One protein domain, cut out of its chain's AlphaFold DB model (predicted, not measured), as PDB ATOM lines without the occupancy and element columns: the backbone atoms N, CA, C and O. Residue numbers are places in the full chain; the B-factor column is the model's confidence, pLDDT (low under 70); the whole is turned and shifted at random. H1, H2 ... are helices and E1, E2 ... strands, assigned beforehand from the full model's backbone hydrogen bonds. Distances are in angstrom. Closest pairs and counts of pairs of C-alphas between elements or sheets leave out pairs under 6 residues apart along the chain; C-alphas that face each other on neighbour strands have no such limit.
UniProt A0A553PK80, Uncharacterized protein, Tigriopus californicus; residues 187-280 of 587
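What this domain is: This is residues 187 to 280 of the 587 residues of an uncharacterized protein of Tigriopus californicus (UniProt A0A553PK80). Two small three-stranded sheets sit toward opposite ends of an elongated body, forming two lobes: in one, the long helix H1 crosses over one face of the sheet E1 E3 E2, and the other is the small sheet E4 E5 E6, with no helix on it. The short helix H2 lies in the connection from the first lobe to the second. The 94 printed residues include two named helices and six named strands, in the order E1 H1 E2 E3 H2 E4 E5 E6; both sheets are antiparallel and the class is mixed, helices and strands. The whole is compact, with a radius of gyration of the C-alphas of 14.3 A, and spans 46 by 27 by 23 A.

Where its parts are: The first sheet holds E1, residues 187 to 189, beginning at C-alpha 187 (20.912, 19.256, 75.131); E3, residues 244 to 248, 12.9 A long; and E2, residues 226 to 231, 13.9 A. H1, residues 203 to 218, is 21.0 A long and begins at C-alpha 203 (35.063, 21.598, 69.763). H2 is residues 253 to 256. The second sheet holds E4, residues 258 to 263, 14.7 A; E5, residues 266 to 271, 15.4 A; and E6, residues 276 to 279, 9.9 A, ending at C-alpha 279 (6.992, 33.661, 75.511).

How they stand to each other: In the first sheet, E3 is the inner strand between the edge strands E1 and E2. E1 and E3 are antiparallel at 149 degrees, with N 189 and O 244 within hydrogen-bond range at 2.8 A. E2 and E3 form a hairpin at 170 degrees, with N 245 and O 230 at 2.9 A. H1 is on this sheet at a height of 8.5 A, and runs across the strands, at 76 degrees to E2 on the local plane. The closest C-alphas of H1 and E2 are those of Glu 207 and Cys 229, 5.8 A apart. E1, H1 and E2 form a split strand-helix-strand unit, two strands running the same way with E3 between them, and its crossover is right-handed. H2 is on neither sheet. E4, E5 and E6 form a meander, each strand the antiparallel neighbour of the one before: the hairpin E4 and E5 has N 268 and O 261 at 2.8 A, and the hairpin E5 and E6 has N 278 and O 269 at 2.8 A. H1 and E5 are only just apart, their closest C-alphas 8.1 A from each other. Every O i to N i+4 pair in H1 is within hydrogen-bond range; H2 is too short for such a pair, but its one O i to N i+3 pair is within range.

The domain as a whole: The C-alphas farthest apart, those of Met 199 and Glu 274, are 46.1 A from each other. The printed part has no cut. The links from E1 to H1 and from E2 to E3 are long, 13 and 12 residues. Mean pLDDT of the printed part is 82.0, with residue 198, residues 251 to 266 and residues 269 to 273 under 70.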
ATOM      1  N   LEU A 187      21.808  18.413  75.932       91.56
ATOM      2  CA  LEU A 187      20.912  19.256  75.131       91.56
ATOM      3  C   LEU A 187      21.297  19.193  73.653       91.56
ATOM      4  O   LEU A 187      22.479  19.193  73.305       91.56
ATOM      5  N   VAL A 188      20.289  19.181  72.780       92.56
ATOM      6  CA  VAL A 188      20.466  19.190  71.324       92.56
ATOM      7  C   VAL A 188      20.126  20.572  70.781       92.56
ATOM      8  O   VAL A 188      18.985  21.019  70.857       92.56
ATOM      9  N   PHE A 189      21.114  21.249  70.203       93.88
ATOM     10  CA  PHE A 189      20.941  22.546  69.556       93.88
ATOM     11  C   PHE A 189      20.829  22.361  68.040       93.88
ATOM     12  O   PHE A 189      21.745  21.849  67.395       93.88
ATOM     13  N   VAL A 190      19.714  22.806  67.461       93.81
ATOM     14  CA  VAL A 190      19.422  22.733  66.019       93.81
ATOM     15  C   VAL A 190      19.539  24.132  65.398       93.81
ATOM     16  O   VAL A 190      19.397  25.138  66.088       93.81
ATOM     17  N   GLY A 191      19.843  24.220  64.098       92.56
ATOM     18  CA  GLY A 191      19.865  25.494  63.359       92.56
ATOM     19  C   GLY A 191      21.110  26.369  63.566       92.56
ATOM     20  O   GLY A 191      21.203  27.449  62.981       92.56
ATOM     21  N   ILE A 192      22.099  25.917  64.345       93.94
ATOM     22  CA  ILE A 192      23.368  26.638  64.515       93.94
ATOM     23  C   ILE A 192      24.214  26.502  63.247       93.94
ATOM     24  O   ILE A 192      24.717  25.418  62.927       93.94
ATOM     25  N   LYS A 193      24.399  27.642  62.571       93.75
ATOM     26  CA  LYS A 193      25.191  27.772  61.345       93.75
ATOM     27  C   LYS A 193      26.608  27.230  61.519       93.75
ATOM     28  O   LYS A 193      27.316  27.615  62.457       93.75
ATOM     29  N   VAL A 194      26.994  26.347  60.599       92.81
ATOM     30  CA  VAL A 194      28.390  25.944  60.386       92.81
ATOM     31  C   VAL A 194      29.190  27.182  59.970       92.81
ATOM     32  O   VAL A 194      28.665  28.022  59.234       92.81
ATOM     33  N   ASP A 195      30.429  27.331  60.445       90.56
ATOM     34  CA  ASP A 195      31.263  28.458  60.014       90.56
ATOM     35  C   ASP A 195      31.526  28.427  58.495       90.56
ATOM     36  O   ASP A 195      31.924  27.393  57.950       90.56
ATOM     37  N   PRO A 196      31.353  29.564  57.789       87.56
ATOM     38  CA  PRO A 196      31.410  29.617  56.326       87.56
ATOM     39  C   PRO A 196      32.805  29.335  55.756       87.56
ATOM     40  O   PRO A 196      32.943  29.106  54.559       87.56
ATOM     41  N   HIS A 197      33.842  29.320  56.596       85.88
ATOM     42  CA  HIS A 197      35.211  28.999  56.195       85.88
ATOM     43  C   HIS A 197      35.438  27.510  55.883       85.88
ATOM     44  O   HIS A 197      36.541  27.149  55.478       85.88
ATOM     45  N   GLY A 198      34.434  26.639  56.066       65.56
ATOM     46  CA  GLY A 198      34.444  25.248  55.583       65.56
ATOM     47  C   GLY A 198      35.468  24.319  56.249       65.56
ATOM     48  O   GLY A 198      35.524  23.134  55.929       65.56
ATOM     49  N   MET A 199      36.270  24.834  57.179       74.44
ATOM     50  CA  MET A 199      37.151  24.041  58.026       74.44
ATOM     51  C   MET A 199      36.329  23.318  59.093       74.44
ATOM     52  O   MET A 199      35.337  23.850  59.591       74.44
ATOM     53  N   PHE A 200      36.768  22.113  59.461       82.62
ATOM     54  CA  PHE A 200      36.178  21.326  60.542       82.62
ATOM     55  C   PHE A 200      36.027  22.182  61.810       82.62
ATOM     56  O   PHE A 200      37.022  22.659  62.356       82.62
ATOM     57  N   GLU A 201      34.789  22.386  62.271       88.75
ATOM     58  CA  GLU A 201      34.527  23.163  63.485       88.75
ATOM     59  C   GLU A 201      35.178  22.472  64.689       88.75
ATOM     60  O   GLU A 201      34.759  21.388  65.098       88.75
ATOM     61  N   ASN A 202      36.206  23.102  65.263       93.25
ATOM     62  CA  ASN A 202      36.831  22.611  66.485       93.25
ATOM     63  C   ASN A 202      35.816  22.642  67.645       93.25
ATOM     64  O   ASN A 202      34.991  23.558  67.728       93.25
ATOM     65  N   SER A 203      35.919  21.683  68.570       94.00
ATOM     66  CA  SER A 203      35.063  21.598  69.763       94.00
ATOM     67  C   SER A 203      35.055  22.915  70.546       94.00
ATOM     68  O   SER A 203      33.995  23.371  70.957       94.00
ATOM     69  N   GLU A 204      36.209  23.573  70.676       94.81
ATOM     70  CA  GLU A 204      36.369  24.862  71.372       94.81
ATOM     71  C   GLU A 204      35.600  26.011  70.690       94.81
ATOM     72  O   GLU A 204      34.997  26.856  71.359       94.81
ATOM     73  N   CYS A 205      35.569  26.038  69.352       94.31
ATOM     74  CA  CYS A 205      34.805  27.022  68.581       94.31
ATOM     75  C   CYS A 205      33.301  26.784  68.748       94.31
ATOM     76  O   CYS A 205      32.533  27.721  68.981       94.31
ATOM     77  N   LEU A 206      32.885  25.517  68.678       95.50
ATOM     78  CA  LEU A 206      31.498  25.097  68.858       95.50
ATOM     79  C   LEU A 206      31.006  25.410  70.278       95.50
ATOM     80  O   LEU A 206      29.936  25.983  70.463       95.50
ATOM     81  N   GLU A 207      31.821  25.109  71.284       96.31
ATOM     82  CA  GLU A 207      31.577  25.448  72.682       96.31
ATOM     83  C   GLU A 207      31.477  26.965  72.888       96.31
ATOM     84  O   GLU A 207      30.539  27.439  73.528       96.31
ATOM     85  N   SER A 208      32.375  27.748  72.284       96.12
ATOM     86  CA  SER A 208      32.333  29.214  72.339       96.12
ATOM     87  C   SER A 208      31.044  29.775  71.726       96.12
ATOM     88  O   SER A 208      30.410  30.646  72.329       96.12
ATOM     89  N   LYS A 209      30.591  29.234  70.583       96.00
ATOM     90  CA  LYS A 209      29.284  29.564  69.983       96.00
ATOM     91  C   LYS A 209      28.129  29.245  70.935       96.00
ATOM     92  O   LYS A 209      27.267  30.096  71.144       96.00
ATOM     93  N   ILE A 210      28.121  28.055  71.540       96.12
ATOM     94  CA  ILE A 210      27.081  27.627  72.488       96.12
ATOM     95  C   ILE A 210      27.068  28.517  73.739       96.12
ATOM     96  O   ILE A 210      26.012  29.039  74.095       96.12
ATOM     97  N   ARG A 211      28.226  28.785  74.363       96.00
ATOM     98  CA  ARG A 211      28.353  29.728  75.492       96.00
ATOM     99  C   ARG A 211      27.812  31.116  75.121       96.00
ATOM    100  O   ARG A 211      27.098  31.722  75.918       96.00
ATOM    101  N   ASN A 212      28.097  31.606  73.912       95.94
ATOM    102  CA  ASN A 212      27.609  32.897  73.417       95.94
ATOM    103  C   ASN A 212      26.081  32.911  73.206       95.94
ATOM    104  O   ASN A 212      25.420  33.888  73.549       95.94
ATOM    105  N   ILE A 213      25.496  31.817  72.705       94.94
ATOM    106  CA  ILE A 213      24.038  31.655  72.585       94.94
ATOM    107  C   ILE A 213      23.386  31.629  73.973       94.94
ATOM    108  O   ILE A 213      22.418  32.352  74.205       94.94
ATOM    109  N   ILE A 214      23.922  30.858  74.921       93.25
ATOM    110  CA  ILE A 214      23.338  30.757  76.264       93.25
ATOM    111  C   ILE A 214      23.416  32.105  77.009       93.25
ATOM    112  O   ILE A 214      22.430  32.527  77.618       93.25
ATOM    113  N   ARG A 215      24.531  32.834  76.886       94.06
ATOM    114  CA  ARG A 215      24.670  34.183  77.459       94.06
ATOM    115  C   ARG A 215      23.734  35.199  76.796       94.06
ATOM    116  O   ARG A 215      22.983  35.858  77.505       94.06
ATOM    117  N   ASN A 216      23.726  35.295  75.464       95.00
ATOM    118  CA  ASN A 216      23.089  36.416  74.751       95.00
ATOM    119  C   ASN A 216      21.639  36.163  74.312       95.00
ATOM    120  O   ASN A 216      20.938  37.108  73.958       95.00
ATOM    121  N   LYS A 217      21.198  34.900  74.225       91.56
ATOM    122  CA  LYS A 217      19.825  34.537  73.820       91.56
ATOM    123  C   LYS A 217      18.993  34.016  74.980       91.56
ATOM    124  O   LYS A 217      17.792  34.256  75.008       91.56
ATOM    125  N   LEU A 218      19.612  33.314  75.932       86.19
ATOM    126  CA  LEU A 218      18.911  32.782  77.108       86.19
ATOM    127  C   LEU A 218      19.068  33.670  78.354       86.19
ATOM    128  O   LEU A 218      18.391  33.400  79.349       86.19
ATOM    129  N   ASN A 219      19.906  34.716  78.276       88.31
ATOM    130  CA  ASN A 219      20.252  35.667  79.342       88.31
ATOM    131  C   ASN A 219      20.826  35.003  80.604       88.31
ATOM    132  O   ASN A 219      20.590  35.450  81.726       88.31
ATOM    133  N   ILE A 220      21.585  33.918  80.428       88.00
ATOM    134  CA  ILE A 220      22.186  33.174  81.538       88.00
ATOM    135  C   ILE A 220      23.635  33.635  81.699       88.00
ATOM    136  O   ILE A 220      24.521  33.246  80.941       88.00
ATOM    137  N   SER A 221      23.852  34.502  82.688       89.25
ATOM    138  CA  SER A 221      25.140  35.149  82.975       89.25
ATOM    139  C   SER A 221      26.156  34.243  83.673       89.25
ATOM    140  O   SER A 221      27.358  34.441  83.505       89.25
ATOM    141  N   ARG A 222      25.690  33.252  84.448       90.12
ATOM    142  CA  ARG A 222      26.559  32.281  85.133       90.12
ATOM    143  C   ARG A 222      27.409  31.493  84.139       90.12
ATOM    144  O   ARG A 222      26.962  31.175  83.037       90.12
ATOM    145  N   GLU A 223      28.620  31.134  84.552       89.75
ATOM    146  CA  GLU A 223      29.433  30.207  83.777       89.75
ATOM    147  C   GLU A 223      28.815  28.804  83.786       89.75
ATOM    148  O   GLU A 223      28.262  28.341  84.784       89.75
ATOM    149  N   ILE A 224      28.871  28.159  82.625       91.12
ATOM    150  CA  ILE A 224      28.308  26.843  82.366       91.12
ATOM    151  C   ILE A 224      29.453  25.961  81.895       91.12
ATOM    152  O   ILE A 224      30.050  26.234  80.853       91.12
ATOM    153  N   ILE A 225      29.750  24.917  82.666       93.50
ATOM    154  CA  ILE A 225      30.808  23.968  82.330       93.50
ATOM    155  C   ILE A 225      30.236  22.921  81.371       93.50
ATOM    156  O   ILE A 225      29.395  22.095  81.742       93.50
ATOM    157  N   ILE A 226      30.683  22.993  80.122       95.25
ATOM    158  CA  ILE A 226      30.373  22.042  79.056       95.25
ATOM    159  C   ILE A 226      31.452  20.955  79.102       95.25
ATOM    160  O   ILE A 226      32.632  21.271  79.017       95.25
ATOM    161  N   GLN A 227      31.067  19.684  79.249       93.62
ATOM    162  CA  GLN A 227      32.023  18.566  79.189       93.62
ATOM    163  C   GLN A 227      32.373  18.206  77.748       93.62
ATOM    164  O   GLN A 227      33.510  17.857  77.446       93.62
ATOM    165  N   ARG A 228      31.376  18.243  76.858       94.69
ATOM    166  CA  ARG A 228      31.529  17.835  75.461       94.69
ATOM    167  C   ARG A 228      30.564  18.610  74.581       94.69
ATOM    168  O   ARG A 228      29.376  18.681  74.876       94.69
ATOM    169  N   CYS A 229      31.073  19.146  73.478       96.12
ATOM    170  CA  CYS A 229      30.291  19.841  72.465       96.12
ATOM    171  C   CYS A 229      30.610  19.209  71.109       96.12
ATOM    172  O   CYS A 229      31.746  19.290  70.646       96.12
ATOM    173  N   GLN A 230      29.647  18.532  70.478       95.88
ATOM    174  CA  GLN A 230      29.896  17.834  69.218       95.88
ATOM    175  C   GLN A 230      28.719  17.956  68.253       95.88
ATOM    176  O   GLN A 230      27.574  17.664  68.590       95.88
ATOM    177  N   ARG A 231      29.021  18.331  67.007       94.25
ATOM    178  CA  ARG A 231      28.069  18.281  65.897       94.25
ATOM    179  C   ARG A 231      27.845  16.821  65.480       94.25
ATOM    180  O   ARG A 231      28.803  16.088  65.237       94.25
ATOM    181  N   VAL A 232      26.590  16.383  65.434       94.06
ATOM    182  CA  VAL A 232      26.224  14.994  65.124       94.06
ATOM    183  C   VAL A 232      26.364  14.769  63.625       94.06
ATOM    184  O   VAL A 232      25.617  15.341  62.835       94.06
ATOM    185  N   PHE A 233      27.307  13.918  63.220       90.44
ATOM    186  CA  PHE A 233      27.539  13.635  61.802       90.44
ATOM    187  C   PHE A 233      26.342  12.959  61.123       90.44
ATOM    188  O   PHE A 233      26.086  13.258  59.961       90.44
ATOM    189  N   ASN A 234      25.585  12.140  61.857       90.44
ATOM    190  CA  ASN A 234      24.453  11.356  61.348       90.44
ATOM    191  C   ASN A 234      23.087  12.003  61.674       90.44
ATOM    192  O   ASN A 234      22.070  11.318  61.732       90.44
ATOM    193  N   GLY A 235      23.062  13.306  61.976       81.25
ATOM    194  CA  GLY A 235      21.833  14.047  62.276       81.25
ATOM    195  C   GLY A 235      21.157  14.601  61.021       81.25
ATOM    196  O   GLY A 235      21.804  14.788  59.992       81.25
ATOM    197  N   SER A 236      19.863  14.915  61.110       82.69
ATOM    198  CA  SER A 236      19.117  15.520  60.001       82.69
ATOM    199  C   SER A 236      19.673  16.902  59.628       82.69
ATOM    200  O   SER A 236      19.743  17.815  60.452       82.69
ATOM    201  N   ASP A 237      20.058  17.065  58.361       84.88
ATOM    202  CA  ASP A 237      20.658  18.293  57.824       84.88
ATOM    203  C   ASP A 237      19.597  19.384  57.561       84.88
ATOM    204  O   ASP A 237      19.290  19.757  56.425       84.88
ATOM    205  N   GLN A 238      19.004  19.939  58.624       80.75
ATOM    206  CA  GLN A 238      18.050  21.044  58.490       80.75
ATOM    207  C   GLN A 238      18.752  22.316  57.989       80.75
ATOM    208  O   GLN A 238      19.458  23.004  58.732       80.75
ATOM    209  N   LYS A 239      18.533  22.653  56.711       86.50
ATOM    210  CA  LYS A 239      19.150  23.807  56.025       86.50
ATOM    211  C   LYS A 239      20.690  23.768  56.091       86.50
ATOM    212  O   LYS A 239      21.315  24.799  56.331       86.50
ATOM    213  N   ASN A 240      21.280  22.579  55.926       86.38
ATOM    214  CA  ASN A 240      22.721  22.291  56.051       86.38
ATOM    215  C   ASN A 240      23.309  22.545  57.459       86.38
ATOM    216  O   ASN A 240      24.516  22.737  57.607       86.38
ATOM    217  N   ASN A 241      22.471  22.567  58.506       91.25
ATOM    218  CA  ASN A 241      22.905  22.750  59.893       91.25
ATOM    219  C   ASN A 241      22.625  21.484  60.704       91.25
ATOM    220  O   ASN A 241      21.543  21.332  61.275       91.25
ATOM    221  N   ARG A 242      23.618  20.593  60.795       92.81
ATOM    222  CA  ARG A 242      23.532  19.392  61.641       92.81
ATOM    223  C   ARG A 242      23.310  19.754  63.111       92.81
ATOM    224  O   ARG A 242      23.916  20.729  63.573       92.81
ATOM    225  N   PRO A 243      22.517  18.973  63.861       95.06
ATOM    226  CA  PRO A 243      22.329  19.190  65.289       95.06
ATOM    227  C   PRO A 243      23.653  19.083  66.054       95.06
ATOM    228  O   PRO A 243      24.546  18.316  65.688       95.06
ATOM    229  N   ILE A 244      23.772  19.846  67.137       95.25
ATOM    230  CA  ILE A 244      24.911  19.826  68.057       95.25
ATOM    231  C   ILE A 244      24.436  19.253  69.385       95.25
ATOM    232  O   ILE A 244      23.544  19.820  70.012       95.25
ATOM    233  N   VAL A 245      25.045  18.154  69.822       94.38
ATOM    234  CA  VAL A 245      24.852  17.606  71.166       94.38
ATOM    235  C   VAL A 245      25.849  18.279  72.100       94.38
ATOM    236  O   VAL A 245      27.058  18.272  71.852       94.38
ATOM    237  N   VAL A 246      25.329  18.859  73.176       95.00
ATOM    238  CA  VAL A 246      26.102  19.498  74.238       95.00
ATOM    239  C   VAL A 246      25.820  18.764  75.538       95.00
ATOM    240  O   VAL A 246      24.676  18.724  75.988       95.00
ATOM    241  N   ASN A 247      26.862  18.190  76.128       92.88
ATOM    242  CA  ASN A 247      26.824  17.551  77.434       92.88
ATOM    243  C   ASN A 247      27.396  18.507  78.493       92.88
ATOM    244  O   ASN A 247      28.442  19.132  78.277       92.88
ATOM    245  N   PHE A 248      26.718  18.615  79.634       91.75
ATOM    246  CA  PHE A 248      27.069  19.526  80.722       91.75
ATOM    247  C   PHE A 248      27.490  18.787  81.999       91.75
ATOM    248  O   PHE A 248      26.869  17.801  82.381       91.75
ATOM    249  N   GLN A 249      28.502  19.312  82.706       86.19
ATOM    250  CA  GLN A 249      29.111  18.621  83.856       86.19
ATOM    251  C   GLN A 249      28.197  18.519  85.077       86.19
ATOM    252  O   GLN A 249      28.183  17.509  85.775       86.19
ATOM    253  N   VAL A 250      27.473  19.594  85.374       79.50
ATOM    254  CA  VAL A 250      26.606  19.682  86.547       79.50
ATOM    255  C   VAL A 250      25.168  19.548  86.074       79.50
ATOM    256  O   VAL A 250      24.785  20.195  85.099       79.50
ATOM    257  N   ARG A 251      24.361  18.739  86.778       64.25
ATOM    258  CA  ARG A 251      22.920  18.618  86.517       64.25
ATOM    259  C   ARG A 251      22.295  20.009  86.454       64.25
ATOM    260  O   ARG A 251      22.190  20.711  87.459       64.25
ATOM    261  N   PHE A 252      21.822  20.375  85.271       63.19
ATOM    262  CA  PHE A 252      21.222  21.671  84.987       63.19
ATOM    263  C   PHE A 252      19.759  21.750  85.467       63.19
ATOM    264  O   PHE A 252      18.861  22.163  84.740       63.19
ATOM    265  N   THR A 253      19.503  21.396  86.732       58.34
ATOM    266  CA  THR A 253      18.172  21.453  87.377       58.34
ATOM    267  C   THR A 253      17.537  22.842  87.278       58.34
ATOM    268  O   THR A 253      16.356  22.989  86.996       58.34
ATOM    269  N   SER A 254      18.360  23.883  87.399       55.09
ATOM    270  CA  SER A 254      17.986  25.295  87.239       55.09
ATOM    271  C   SER A 254      17.868  25.760  85.775       55.09
ATOM    272  O   SER A 254      17.711  26.951  85.519       55.09
ATOM    273  N   PHE A 255      17.980  24.844  84.812       54.59
ATOM    274  CA  PHE A 255      17.476  25.009  83.447       54.59
ATOM    275  C   PHE A 255      16.113  24.321  83.315       54.59
ATOM    276  O   PHE A 255      15.225  24.930  82.753       54.59
ATOM    277  N   TYR A 256      15.907  23.136  83.904       52.06
ATOM    278  CA  TYR A 256      14.605  22.444  83.903       52.06
ATOM    279  C   TYR A 256      13.496  23.183  84.675       52.06
ATOM    280  O   TYR A 256      12.348  23.162  84.252       52.06
ATOM    281  N   GLY A 257      13.833  23.951  85.720       50.25
ATOM    282  CA  GLY A 257      12.897  24.915  86.335       50.25
ATOM    283  C   GLY A 257      12.462  26.066  85.405       50.25
ATOM    284  O   GLY A 257      11.607  26.872  85.760       50.25
ATOM    285  N   TYR A 258      13.053  26.148  84.212       51.94
ATOM    286  CA  TYR A 258      12.607  26.960  83.092       51.94
ATOM    287  C   TYR A 258      12.527  26.056  81.863       51.94
ATOM    288  O   TYR A 258      13.410  26.121  81.013       51.94
ATOM    289  N   ASP A 259      11.500  25.218  81.746       48.47
ATOM    290  CA  ASP A 259      11.330  24.361  80.568       48.47
ATOM    291  C   ASP A 259      11.168  25.249  79.317       48.47
ATOM    292  O   ASP A 259      10.104  25.815  79.050       48.47
ATOM    293  N   LYS A 260      12.289  25.495  78.621       57.50
ATOM    294  CA  LYS A 260      12.406  26.500  77.558       57.50
ATOM    295  C   LYS A 260      12.136  25.838  76.212       57.50
ATOM    296  O   LYS A 260      13.081  25.523  75.488       57.50
ATOM    297  N   LEU A 261      10.866  25.654  75.851       55.81
ATOM    298  CA  LEU A 261      10.515  25.262  74.485       55.81
ATOM    299  C   LEU A 261      10.996  26.344  73.512       55.81
ATOM    300  O   LEU A 261      10.569  27.493  73.590       55.81
ATOM    301  N   ILE A 262      11.865  25.983  72.573       60.50
ATOM    302  CA  ILE A 262      12.226  26.860  71.459       60.50
ATOM    303  C   ILE A 262      11.380  26.429  70.262       60.50
ATOM    304  O   ILE A 262      11.606  25.362  69.700       60.50
ATOM    305  N   ILE A 263      10.399  27.255  69.891       62.69
ATOM    306  CA  ILE A 263       9.549  27.067  68.707       62.69
ATOM    307  C   ILE A 263       9.717  28.312  67.832       62.69
ATOM    308  O   ILE A 263       9.549  29.423  68.330       62.69
ATOM    309  N   ASP A 264      10.037  28.135  66.550       48.84
ATOM    310  CA  ASP A 264      10.066  29.197  65.529       48.84
ATOM    311  C   ASP A 264      10.818  30.477  65.954       48.84
ATOM    312  O   ASP A 264      10.255  31.570  66.011       48.84
ATOM    313  N   ASP A 265      12.101  30.334  66.306       65.50
ATOM    314  CA  ASP A 265      12.984  31.411  66.798       65.50
ATOM    315  C   ASP A 265      12.463  32.157  68.051       65.50
ATOM    316  O   ASP A 265      12.957  33.228  68.428       65.50
ATOM    317  N   HIS A 266      11.473  31.592  68.746       58.00
ATOM    318  CA  HIS A 266      10.906  32.131  69.974       58.00
ATOM    319  C   HIS A 266      11.114  31.162  71.131       58.00
ATOM    320  O   HIS A 266      10.826  29.971  71.052       58.00
ATOM    321  N   ILE A 267      11.642  31.701  72.227       73.81
ATOM    322  CA  ILE A 267      11.904  30.947  73.446       73.81
ATOM    323  C   ILE A 267      10.669  31.090  74.337       73.81
ATOM    324  O   ILE A 267      10.285  32.199  74.706       73.81
ATOM    325  N   TYR A 268      10.050  29.975  74.685       72.06
ATOM    326  CA  TYR A 268       8.884  29.882  75.547       72.06
ATOM    327  C   TYR A 268       9.300  29.223  76.854       72.06
ATOM    328  O   TYR A 268       9.680  28.064  76.856       72.06
ATOM    329  N   ILE A 269       9.248  29.957  77.960       67.12
ATOM    330  CA  ILE A 269       9.515  29.433  79.300       67.12
ATOM    331  C   ILE A 269       8.216  28.872  79.872       67.12
ATOM    332  O   ILE A 269       7.251  29.621  80.020       67.12
ATOM    333  N   TYR A 270       8.193  27.607  80.281       63.03
ATOM    334  CA  TYR A 270       7.213  27.160  81.266       63.03
ATOM    335  C   TYR A 270       7.574  27.732  82.643       63.03
ATOM    336  O   TYR A 270       8.638  27.439  83.186       63.03
ATOM    337  N   ASN A 271       6.712  28.593  83.186       60.41
ATOM    338  CA  ASN A 271       6.815  29.080  84.556       60.41
ATOM    339  C   ASN A 271       6.029  28.124  85.454       60.41
ATOM    340  O   ASN A 271       4.796  28.114  85.423       60.41
ATOM    341  N   GLU A 272       6.743  27.328  86.247       56.19
ATOM    342  CA  GLU A 272       6.124  26.304  87.083       56.19
ATOM    343  C   GLU A 272       5.222  26.889  88.186       56.19
ATOM    344  O   GLU A 272       4.168  26.320  88.471       56.19
ATOM    345  N   ASN A 273       5.566  28.056  88.736       60.84
ATOM    346  CA  ASN A 273       4.784  28.716  89.789       60.84
ATOM    347  C   ASN A 273       3.423  29.215  89.276       60.84
ATOM    348  O   ASN A 273       2.443  29.233  90.013       60.84
ATOM    349  N   GLU A 274       3.355  29.609  88.002       79.44
ATOM    350  CA  GLU A 274       2.114  30.029  87.333       79.44
ATOM    351  C   GLU A 274       1.436  28.887  86.556       79.44
ATOM    352  O   GLU A 274       0.375  29.092  85.963       79.44
ATOM    353  N   LYS A 275       2.081  27.712  86.487       80.94
ATOM    354  CA  LYS A 275       1.747  26.578  85.604       80.94
ATOM    355  C   LYS A 275       1.447  27.008  84.154       80.94
ATOM    356  O   LYS A 275       0.603  26.421  83.476       80.94
ATOM    357  N   ARG A 276       2.156  28.032  83.657       73.38
ATOM    358  CA  ARG A 276       1.880  28.712  82.380       73.38
ATOM    359  C   ARG A 276       3.132  28.854  81.518       73.38
ATOM    360  O   ARG A 276       4.186  29.272  81.984       73.38
ATOM    361  N   VAL A 277       2.970  28.617  80.217       72.19
ATOM    362  CA  VAL A 277       3.977  28.948  79.201       72.19
ATOM    363  C   VAL A 277       3.961  30.457  78.911       72.19
ATOM    364  O   VAL A 277       2.951  31.011  78.469       72.19
ATOM    365  N   GLN A 278       5.089  31.127  79.138       77.44
ATOM    366  CA  GLN A 278       5.337  32.524  78.787       77.44
ATOM    367  C   GLN A 278       6.367  32.616  77.652       77.44
ATOM    368  O   GLN A 278       7.484  32.116  77.760       77.44
ATOM    369  N   ARG A 279       6.027  33.310  76.562       82.31
ATOM    370  CA  ARG A 279       6.992  33.661  75.511       82.31
ATOM    371  C   ARG A 279       7.957  34.715  76.056       82.31
ATOM    372  O   ARG A 279       7.512  35.810  76.397       82.31
ATOM    373  N   LEU A 280       9.256  34.417  76.106       71.19
ATOM    374  CA  LEU A 280      10.271  35.429  76.399       71.19
ATOM    375  C   LEU A 280      10.197  36.522  75.320       71.19
ATOM    376  O   LEU A 280      10.274  36.199  74.129       71.19
TER     377      LEU A 280